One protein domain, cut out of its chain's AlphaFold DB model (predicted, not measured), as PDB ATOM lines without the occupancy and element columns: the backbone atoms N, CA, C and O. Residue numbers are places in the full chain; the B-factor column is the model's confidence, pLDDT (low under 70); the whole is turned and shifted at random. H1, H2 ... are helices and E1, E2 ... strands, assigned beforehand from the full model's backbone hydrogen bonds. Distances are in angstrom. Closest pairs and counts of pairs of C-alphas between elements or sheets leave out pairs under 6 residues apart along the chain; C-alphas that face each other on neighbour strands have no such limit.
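What this domain is: This is residues 15 to 91 of the 264 residues of an uncharacterized protein of Eubacterium sp (UniProt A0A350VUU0). Two separate strongly twisted sheets make two lobes: a wall of three strands, E1 to E3, and a sheet of four strands, E4 to E7, with the helix H1 packed on one face. The chain crosses once from the first lobe to the second, through residues 43 to 46, and the sheets come near each other where E1 passes E4. The printed part has 77 residues with seven named strands and one named helix, in the order E1 E2 E3 H1 E4 E5 E6 E7; both sheets, ordered E1 - E2 - E3 and E4 - E5 - E6 - E7, are antiparallel, and the class is mostly strand. The whole is compact, with a radius of gyration of the C-alphas of 12.8 A and spans of 36 by 31 by 19 A.

How they stand to each other: Start at residues 15 to 21, E1, and go on to residues 24 to 32, E2, and residues 37 to 42, E3: they form a meander, each strand the antiparallel neighbour of the one before. In the hairpin E1 and E2, look for N 17 and O 29, 2.9 A apart; in the hairpin E2 and E3, for N 30 and O 40, 2.9 A. This sheet is only just strongly twisted, its C-alphas lying up to 4.2 A off the best plane. Next comes H1, residues 47 to 54, in which every O i to N i+4 pair is within hydrogen-bond range. A second meander follows: E4, residues 61 to 65, E5, residues 68 to 73, E6, residues 76 to 80, and E7, residues 86 to 90. Across its hairpins find N 63 and O 70 at 2.9 A, N 78 and O 71 at 2.8 A, and N 79 and O 88 at 2.9 A. H1 is on this second sheet at a height over the sheet of 9.2 A; the closest C-alphas of H1 and E5 are those of Tyr 48 and Val 71, 6.6 A apart. It lies over E5 and only just slantwise to the strands, at 31 degrees to E5 on the local plane. H1 is not on the first sheet. E1 and E4 are near each other, while E2 and E4 are only just apart, 8.0 A at the closest.

Where its parts are: Find C-alpha 15 at (125.189, 137.122, 81.173); from there E1 runs 19.9 A to residue 21. E2, residues 24 to 32, is the longest at 25.1 A, and E3, residues 37 to 42, covers 14.9 A. H1 starts at C-alpha 47, (123.110, 123.160, 84.582), and spans 10.5 A. E4 measures 13.3 A, E5 16.4 A, E6 12.7 A and E7 10.8 A, ending at C-alpha 90, (108.935, 126.121, 94.397).

The domain as a whole: The C-alphas of Asp 22 and Asn 91, the two farthest apart, are 40.2 A from each other. The printed part has no cut and no long link; the link from H1 to E4 is short, and the others are tight. Mean pLDDT of the printed part is 86.9, and no printed residue is under 70.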
ATOM      1  N   GLU A  15     125.194 137.614  82.560       83.44
ATOM      2  CA  GLU A  15     125.189 137.122  81.173       83.44
ATOM      3  C   GLU A  15     125.948 135.790  81.051       83.44
ATOM      4  O   GLU A  15     127.041 135.637  81.596       83.44
ATOM      5  N   LEU A  16     125.362 134.830  80.325       84.88
ATOM      6  CA  LEU A  16     125.993 133.563  79.965       84.88
ATOM      7  C   LEU A  16     126.730 133.769  78.658       84.88
ATOM      8  O   LEU A  16     126.127 134.138  77.646       84.88
ATOM      9  N   GLN A  17     128.004 133.411  78.646       88.06
ATOM     10  CA  GLN A  17     128.768 133.319  77.419       88.06
ATOM     11  C   GLN A  17     129.330 131.911  77.267       88.06
ATOM     12  O   GLN A  17     130.148 131.466  78.065       88.06
ATOM     13  N   MET A  18     128.878 131.217  76.223       88.94
ATOM     14  CA  MET A  18     129.389 129.904  75.836       88.94
ATOM     15  C   MET A  18     130.527 130.061  74.826       88.94
ATOM     16  O   MET A  18     130.451 130.891  73.915       88.94
ATOM     17  N   PHE A  19     131.553 129.230  74.958       87.38
ATOM     18  CA  PHE A  19     132.730 129.232  74.103       87.38
ATOM     19  C   PHE A  19     132.768 127.985  73.234       87.38
ATOM     20  O   PHE A  19     132.454 126.878  73.675       87.38
ATOM     21  N   TYR A  20     133.187 128.193  71.989       89.38
ATOM     22  CA  TYR A  20     133.322 127.141  70.997       89.38
ATOM     23  C   TYR A  20     134.666 127.279  70.280       89.38
ATOM     24  O   TYR A  20     135.063 128.391  69.914       89.38
ATOM     25  N   ASN A  21     135.343 126.154  70.071       87.19
ATOM     26  CA  ASN A  21     136.443 126.027  69.125       87.19
ATOM     27  C   ASN A  21     135.872 125.464  67.819       87.19
ATOM     28  O   ASN A  21     135.474 124.302  67.761       87.19
ATOM     29  N   ASP A  22     135.755 126.310  66.798       89.44
ATOM     30  CA  ASP A  22     134.949 126.049  65.601       89.44
ATOM     31  C   ASP A  22     133.498 125.661  65.943       89.44
ATOM     32  O   ASP A  22     132.669 126.532  66.216       89.44
ATOM     33  N   THR A  23     133.185 124.364  65.931       86.38
ATOM     34  CA  THR A  23     131.869 123.808  66.284       86.38
ATOM     35  C   THR A  23     131.868 123.048  67.608       86.38
ATOM     36  O   THR A  23     130.804 122.659  68.082       86.38
ATOM     37  N   GLU A  24     133.037 122.805  68.198       87.44
ATOM     38  CA  GLU A  24     133.185 122.059  69.444       87.44
ATOM     39  C   GLU A  24     132.975 122.984  70.642       87.44
ATOM     40  O   GLU A  24     133.588 124.046  70.731       87.44
ATOM     41  N   TYR A  25     132.095 122.593  71.560       87.69
ATOM     42  CA  TYR A  25     131.886 123.313  72.812       87.69
ATOM     43  C   TYR A  25     133.080 123.117  73.751       87.69
ATOM     44  O   TYR A  25     133.505 121.986  73.964       87.69
ATOM     45  N   ILE A  26     133.595 124.205  74.331       92.38
ATOM     46  CA  ILE A  26     134.796 124.165  75.187       92.38
ATOM     47  C   ILE A  26     134.592 124.760  76.588       92.38
ATOM     48  O   ILE A  26     135.534 124.794  77.374       92.38
ATOM     49  N   GLY A  27     133.390 125.244  76.909       90.56
ATOM     50  CA  GLY A  27     133.064 125.772  78.235       90.56
ATOM     51  C   GLY A  27     132.225 127.044  78.201       90.56
ATOM     52  O   GLY A  27     131.775 127.498  77.145       90.56
ATOM     53  N   TYR A  28     132.029 127.646  79.368       91.31
ATOM     54  CA  TYR A  28     131.274 128.885  79.532       91.31
ATOM     55  C   TYR A  28     131.815 129.760  80.661       91.31
ATOM     56  O   TYR A  28     132.571 129.310  81.524       91.31
ATOM     57  N   ILE A  29     131.374 131.018  80.653       91.12
ATOM     58  CA  ILE A  29     131.410 131.906  81.812       91.12
ATOM     59  C   ILE A  29     130.012 132.431  82.121       91.12
ATOM     60  O   ILE A  29     129.190 132.624  81.218       91.12
ATOM     61  N   ILE A  30     129.788 132.727  83.397       88.62
ATOM     62  CA  ILE A  30     128.706 133.593  83.860       88.62
ATOM     63  C   ILE A  30     129.352 134.892  84.328       88.62
ATOM     64  O   ILE A  30     130.214 134.886  85.206       88.62
ATOM     65  N   TRP A  31     128.961 136.003  83.716       88.00
ATOM     66  CA  TRP A  31     129.541 137.320  83.955       88.00
ATOM     67  C   TRP A  31     128.490 138.271  84.517       88.00
ATOM     68  O   TRP A  31     127.489 138.537  83.855       88.00
ATOM     69  N   ASP A  32     128.722 138.815  85.710       84.81
ATOM     70  CA  ASP A  32     127.979 139.967  86.216       84.81
ATOM     71  C   ASP A  32     128.519 141.239  85.555       84.81
ATOM     72  O   ASP A  32     129.599 141.736  85.883       84.81
ATOM     73  N   LYS A  33     127.744 141.772  84.612       84.50
ATOM     74  CA  LYS A  33     128.057 142.988  83.858       84.50
ATOM     75  C   LYS A  33     127.913 144.260  84.679       84.50
ATOM     76  O   LYS A  33     128.507 145.267  84.307       84.50
ATOM     77  N   VAL A  34     127.103 144.244  85.736       83.56
ATOM     78  CA  VAL A  34     126.875 145.421  86.584       83.56
ATOM     79  C   VAL A  34     128.116 145.671  87.425       83.56
ATOM     80  O   VAL A  34     128.631 146.786  87.442       83.56
ATOM     81  N   ASN A  35     128.632 144.619  88.058       85.00
ATOM     82  CA  ASN A  35     129.821 144.708  88.906       85.00
ATOM     83  C   ASN A  35     131.127 144.408  88.155       85.00
ATOM     84  O   ASN A  35     132.210 144.605  88.700       85.00
ATOM     85  N   ASN A  36     131.032 143.971  86.896       86.69
ATOM     86  CA  ASN A  36     132.147 143.556  86.049       86.69
ATOM     87  C   ASN A  36     132.995 142.425  86.673       86.69
ATOM     88  O   ASN A  36     134.224 142.490  86.700       86.69
ATOM     89  N   VAL A  37     132.329 141.381  87.171       88.75
ATOM     90  CA  VAL A  37     132.957 140.241  87.862       88.75
ATOM     91  C   VAL A  37     132.547 138.927  87.199       88.75
ATOM     92  O   VAL A  37     131.375 138.714  86.894       88.75
ATOM     93  N   ILE A  38     133.511 138.028  86.983       89.69
ATOM     94  CA  ILE A  38     133.221 136.649  86.568       89.69
ATOM     95  C   ILE A  38     132.633 135.915  87.774       89.69
ATOM     96  O   ILE A  38     133.316 135.729  88.779       89.69
ATOM     97  N   CYS A  39     131.371 135.514  87.666       86.31
ATOM     98  CA  CYS A  39     130.655 134.781  88.702       86.31
ATOM     99  C   CYS A  39     130.948 133.283  88.656       86.31
ATOM    100  O   CYS A  39     130.947 132.632  89.695       86.31
ATOM    101  N   GLU A  40     131.168 132.748  87.454       88.44
ATOM    102  CA  GLU A  40     131.543 131.353  87.252       88.44
ATOM    103  C   GLU A  40     132.315 131.160  85.943       88.44
ATOM    104  O   GLU A  40     132.085 131.876  84.965       88.44
ATOM    105  N   ILE A  41     133.201 130.164  85.924       91.44
ATOM    106  CA  ILE A  41     133.852 129.617  84.735       91.44
ATOM    107  C   ILE A  41     133.863 128.092  84.839       91.44
ATOM    108  O   ILE A  41     134.218 127.542  85.881       91.44
ATOM    109  N   SER A  42     133.498 127.403  83.762       89.44
ATOM    110  CA  SER A  42     133.447 125.942  83.752       89.44
ATOM    111  C   SER A  42     133.667 125.379  82.351       89.44
ATOM    112  O   SER A  42     133.329 126.008  81.347       89.44
ATOM    113  N   LEU A  43     134.254 124.180  82.291       90.94
ATOM    114  CA  LEU A  43     134.415 123.395  81.061       90.94
ATOM    115  C   LEU A  43     133.199 122.489  80.786       90.94
ATOM    116  O   LEU A  43     133.079 121.942  79.693       90.94
ATOM    117  N   ASN A  44     132.293 122.334  81.759       87.69
ATOM    118  CA  ASN A  44     131.063 121.552  81.614       87.69
ATOM    119  C   ASN A  44     129.978 122.350  80.883       87.69
ATOM    120  O   ASN A  44     130.146 123.537  80.609       87.69
ATOM    121  N   TYR A  45     128.847 121.718  80.567       87.81
ATOM    122  CA  TYR A  45     127.646 122.447  80.153       87.81
ATOM    123  C   TYR A  45     126.983 123.126  81.364       87.81
ATOM    124  O   TYR A  45     126.962 122.526  82.436       87.81
ATOM    125  N   PRO A  46     126.400 124.329  81.211       88.12
ATOM    126  CA  PRO A  46     125.632 124.961  82.278       88.12
ATOM    127  C   PRO A  46     124.441 124.096  82.713       88.12
ATOM    128  O   PRO A  46     123.721 123.574  81.853       88.12
ATOM    129  N   SER A  47     124.167 124.020  84.020       89.62
ATOM    130  CA  SER A  47     123.110 123.160  84.582       89.62
ATOM    131  C   SER A  47     121.733 123.378  83.950       89.62
ATOM    132  O   SER A  47     121.026 122.409  83.674       89.62
ATOM    133  N   TYR A  48     121.346 124.625  83.642       86.94
ATOM    134  CA  TYR A  48     120.061 124.897  82.981       86.94
ATOM    135  C   TYR A  48     119.993 124.353  81.548       86.94
ATOM    136  O   TYR A  48     118.916 123.957  81.116       86.94
ATOM    137  N   ILE A  49     121.111 124.275  80.810       87.62
ATOM    138  CA  ILE A  49     121.124 123.667  79.467       87.62
ATOM    139  C   ILE A  49     120.905 122.163  79.585       87.62
ATOM    140  O   ILE A  49     120.092 121.618  78.839       87.62
ATOM    141  N   ILE A  50     121.577 121.514  80.540       90.12
ATOM    142  CA  ILE A  50     121.412 120.080  80.797       90.12
ATOM    143  C   ILE A  50     119.956 119.785  81.178       90.12
ATOM    144  O   ILE A  50     119.329 118.908  80.581       90.12
ATOM    145  N   PHE A  51     119.386 120.560  82.106       90.31
ATOM    146  CA  PHE A  51     117.986 120.435  82.516       90.31
ATOM    147  C   PHE A  51     117.020 120.615  81.338       90.31
ATOM    148  O   PHE A  51     116.173 119.756  81.095       90.31
ATOM    149  N   MET A  52     117.163 121.705  80.577       89.38
ATOM    150  CA  MET A  52     116.280 122.020  79.451       89.38
ATOM    151  C   MET A  52     116.339 120.956  78.354       89.38
ATOM    152  O   MET A  52     115.300 120.583  77.821       89.38
ATOM    153  N   GLN A  53     117.526 120.427  78.044       89.44
ATOM    154  CA  GLN A  53     117.686 119.331  77.083       89.44
ATOM    155  C   GLN A  53     117.072 118.029  77.595       89.44
ATOM    156  O   GLN A  53     116.367 117.353  76.859       89.44
ATOM    157  N   THR A  54     117.295 117.695  78.867       88.69
ATOM    158  CA  THR A  54     116.763 116.465  79.478       88.69
ATOM    159  C   THR A  54     115.234 116.474  79.559       88.69
ATOM    160  O   THR A  54     114.604 115.418  79.579       88.69
ATOM    161  N   LYS A  55     114.625 117.660  79.636       85.94
ATOM    162  CA  LYS A  55     113.175 117.853  79.769       85.94
ATOM    163  C   LYS A  55     112.481 118.296  78.478       85.94
ATOM    164  O   LYS A  55     111.287 118.568  78.531       85.94
ATOM    165  N   ASP A  56     113.201 118.394  77.358       87.94
ATOM    166  CA  ASP A  56     112.698 118.945  76.090       87.94
ATOM    167  C   ASP A  56     112.041 120.340  76.238       87.94
ATOM    168  O   ASP A  56     111.061 120.681  75.574       87.94
ATOM    169  N   ILE A  57     112.597 121.184  77.116       85.12
ATOM    170  CA  ILE A  57     112.113 122.544  77.383       85.12
ATOM    171  C   ILE A  57     112.863 123.537  76.495       85.12
ATOM    172  O   ILE A  57     114.083 123.667  76.565       85.12
ATOM    173  N   THR A  58     112.128 124.305  75.691       82.69
ATOM    174  CA  THR A  58     112.717 125.317  74.793       82.69
ATOM    175  C   THR A  58     112.508 126.756  75.255       82.69
ATOM    176  O   THR A  58     113.121 127.661  74.693       82.69
ATOM    177  N   ASN A  59     111.641 126.982  76.244       80.50
ATOM    178  CA  ASN A  59     111.254 128.310  76.711       80.50
ATOM    179  C   ASN A  59     111.193 128.339  78.243       80.50
ATOM    180  O   ASN A  59     110.139 128.083  78.813       80.50
ATOM    181  N   ALA A  60     112.324 128.615  78.887       83.62
ATOM    182  CA  ALA A  60     112.437 128.799  80.330       83.62
ATOM    183  C   ALA A  60     113.283 130.040  80.619       83.62
ATOM    184  O   ALA A  60     114.172 130.390  79.837       83.62
ATOM    185  N   GLU A  61     113.019 130.687  81.748       86.38
ATOM    186  CA  GLU A  61     113.861 131.765  82.253       86.38
ATOM    187  C   GLU A  61     114.965 131.151  83.118       86.38
ATOM    188  O   GLU A  61     114.686 130.441  84.082       86.38
ATOM    189  N   CYS A  62     116.225 131.380  82.745       86.44
ATOM    190  CA  CYS A  62     117.387 130.791  83.407       86.44
ATOM    191  C   CYS A  62     118.092 131.826  84.279       86.44
ATOM    192  O   CYS A  62     118.411 132.923  83.808       86.44
ATOM    193  N   TYR A  63     118.404 131.428  85.508       85.25
ATOM    194  CA  TYR A  63     118.985 132.288  86.522       85.25
ATOM    195  C   TYR A  63     120.203 131.651  87.184       85.25
ATOM    196  O   TYR A  63     120.322 130.428  87.298       85.25
ATOM    197  N   TYR A  64     121.093 132.526  87.644       83.12
ATOM    198  CA  TYR A  64     122.253 132.181  88.449       83.12
ATOM    199  C   TYR A  64     122.402 133.196  89.579       83.12
ATOM    200  O   TYR A  64     122.482 134.399  89.313       83.12
ATOM    201  N   ASP A  65     122.471 132.710  90.814       81.38
ATOM    202  CA  ASP A  65     122.747 133.524  91.997       81.38
ATOM    203  C   ASP A  65     123.751 132.806  92.902       81.38
ATOM    204  O   ASP A  65     123.450 131.759  93.464       81.38
ATOM    205  N   SER A  66     124.952 133.371  93.039       78.88
ATOM    206  CA  SER A  66     125.934 132.959  94.053       78.88
ATOM    207  C   SER A  66     126.225 131.446  94.101       78.88
ATOM    208  O   SER A  66     126.327 130.859  95.175       78.88
ATOM    209  N   GLY A  67     126.362 130.806  92.933       80.12
ATOM    210  CA  GLY A  67     126.605 129.360  92.797       80.12
ATOM    211  C   GLY A  67     125.337 128.504  92.703       80.12
ATOM    212  O   GLY A  67     125.425 127.285  92.595       80.12
ATOM    213  N   ILE A  68     124.157 129.126  92.734       83.88
ATOM    214  CA  ILE A  68     122.864 128.454  92.650       83.88
ATOM    215  C   ILE A  68     122.285 128.639  91.253       83.88
ATOM    216  O   ILE A  68     122.055 129.759  90.793       83.88
ATOM    217  N   TYR A  69     121.984 127.513  90.615       88.19
ATOM    218  CA  TYR A  69     121.273 127.447  89.349       88.19
ATOM    219  C   TYR A  69     119.781 127.277  89.595       88.19
ATOM    220  O   TYR A  69     119.373 126.380  90.334       88.19
ATOM    221  N   TYR A  70     118.951 128.085  88.942       88.12
ATOM    222  CA  TYR A  70     117.515 127.829  88.906       88.12
ATOM    223  C   TYR A  70     116.888 128.239  87.578       88.12
ATOM    224  O   TYR A  70     117.389 129.099  86.852       88.12
ATOM    225  N   VAL A  71     115.789 127.572  87.250       89.31
ATOM    226  CA  VAL A  71     114.997 127.815  86.046       89.31
ATOM    227  C   VAL A  71     113.551 128.066  86.433       89.31
ATOM    228  O   VAL A  71     113.024 127.394  87.319       89.31
ATOM    229  N   ILE A  72     112.910 129.017  85.761       86.44
ATOM    230  CA  ILE A  72     111.474 129.259  85.874       86.44
ATOM    231  C   ILE A  72     110.818 128.768  84.585       86.44
ATOM    232  O   ILE A  72     111.095 129.273  83.494       86.44
ATOM    233  N   TYR A  73     109.974 127.749  84.714       84.62
ATOM    234  CA  TYR A  73     109.238 127.134  83.614       84.62
ATOM    235  C   TYR A  73     107.833 126.771  84.086       84.62
ATOM    236  O   TYR A  73     107.681 126.194  85.158       84.62
ATOM    237  N   ASP A  74     106.815 127.122  83.296       82.19
ATOM    238  CA  ASP A  74     105.399 126.883  83.626       82.19
ATOM    239  C   ASP A  74     104.992 127.443  85.005       82.19
ATOM    240  O   ASP A  74     104.259 126.835  85.778       82.19
ATOM    241  N   GLY A  75     105.557 128.603  85.359       75.88
ATOM    242  CA  GLY A  75     105.347 129.228  86.662       75.88
ATOM    243  C   GLY A  75     106.016 128.505  87.833       75.88
ATOM    244  O   GLY A  75     105.842 128.953  88.952       75.88
ATOM    245  N   ILE A  76     106.792 127.441  87.619       83.69
ATOM    246  CA  ILE A  76     107.496 126.690  88.664       83.69
ATOM    247  C   ILE A  76     108.976 127.079  88.671       83.69
ATOM    248  O   ILE A  76     109.632 127.072  87.629       83.69
ATOM    249  N   ILE A  77     109.523 127.361  89.853       88.38
ATOM    250  CA  ILE A  77     110.955 127.584  90.066       88.38
ATOM    251  C   ILE A  77     111.596 126.239  90.419       88.38
ATOM    252  O   ILE A  77     111.259 125.633  91.433       88.38
ATOM    253  N   SER A  78     112.529 125.763  89.598       91.00
ATOM    254  CA  SER A  78     113.289 124.532  89.847       91.00
ATOM    255  C   SER A  78     114.758 124.862  90.085       91.00
ATOM    256  O   SER A  78     115.409 125.426  89.208       91.00
ATOM    257  N   TYR A  79     115.281 124.496  91.253       91.12
ATOM    258  CA  TYR A  79     116.695 124.644  91.593       91.12
ATOM    259  C   TYR A  79     117.478 123.409  91.154       91.12
ATOM    260  O   TYR A  79     117.027 122.279  91.365       91.12
ATOM    261  N   LEU A  80     118.642 123.635  90.546       92.75
ATOM    262  CA  LEU A  80     119.417 122.622  89.840       92.75
ATOM    263  C   LEU A  80     120.777 122.391  90.495       92.75
ATOM    264  O   LEU A  80     121.474 123.347  90.835       92.75
ATOM    265  N   ASP A  81     121.169 121.127  90.626       89.31
ATOM    266  CA  ASP A  81     122.539 120.771  90.983       89.31
ATOM    267  C   ASP A  81     123.501 120.987  89.794       89.31
ATOM    268  O   ASP A  81     123.110 121.404  88.696       89.31
ATOM    269  N   GLU A  82     124.787 120.699  89.996       84.69
ATOM    270  CA  GLU A  82     125.833 120.818  88.966       84.69
ATOM    271  C   GLU A  82     125.642 119.876  87.759       84.69
ATOM    272  O   GLU A  82     126.273 120.062  86.720       84.69
ATOM    273  N   PHE A  83     124.746 118.890  87.865       88.88
ATOM    274  CA  PHE A  83     124.412 117.937  86.808       88.88
ATOM    275  C   PHE A  83     123.064 118.243  86.139       88.88
ATOM    276  O   PHE A  83     122.619 117.484  85.280       88.88
ATOM    277  N   GLY A  84     122.398 119.341  86.513       88.50
ATOM    278  CA  GLY A  84     121.085 119.708  85.986       88.50
ATOM    279  C   GLY A  84     119.917 118.913  86.580       88.50
ATOM    280  O   GLY A  84     118.811 118.978  86.036       88.50
ATOM    281  N   ASN A  85     120.118 118.174  87.680       92.06
ATOM    282  CA  ASN A  85     119.020 117.529  88.399       92.06
ATOM    283  C   ASN A  85     118.321 118.527  89.313       92.06
ATOM    284  O   ASN A  85     118.951 119.357  89.966       92.06
ATOM    285  N   VAL A  86     117.002 118.393  89.414       91.81
ATOM    286  CA  VAL A  86     116.204 119.204  90.330       91.81
ATOM    287  C   VAL A  86     116.373 118.683  91.754       91.81
ATOM    288  O   VAL A  86     116.010 117.539  92.029       91.81
ATOM    289  N   TYR A  87     116.869 119.527  92.659       90.62
ATOM    290  CA  TYR A  87     116.954 119.204  94.090       90.62
ATOM    291  C   TYR A  87     115.933 119.969  94.942       90.62
ATOM    292  O   TYR A  87     115.689 119.590  96.086       90.62
ATOM    293  N   ASN A  88     115.329 121.034  94.404       86.31
ATOM    294  CA  ASN A  88     114.259 121.776  95.065       86.31
ATOM    295  C   ASN A  88     113.291 122.382  94.038       86.31
ATOM    296  O   ASN A  88     113.713 122.822  92.967       86.31
ATOM    297  N   ILE A  89     112.001 122.424  94.376       85.62
ATOM    298  CA  ILE A  89     110.927 122.971  93.542       85.62
ATOM    299  C   ILE A  89     110.122 123.959  94.382       85.62
ATOM    300  O   ILE A  89     109.679 123.623  95.476       85.62
ATOM    301  N   VAL A  90     109.888 125.154  93.847       78.94
ATOM    302  CA  VAL A  90     108.935 126.121  94.397       78.94
ATOM    303  C   VAL A  90     107.853 126.345  93.354       78.94
ATOM    304  O   VAL A  90     108.137 126.793  92.244       78.94
ATOM    305  N   ASN A  91     106.608 126.034  93.707       74.06
ATOM    306  CA  ASN A  91     105.450 126.314  92.871       74.06
ATOM    307  C   ASN A  91     104.721 127.566  93.398       74.06
ATOM    308  O   ASN A  91     103.863 127.437  94.267       74.06
TER     309      ASN A  91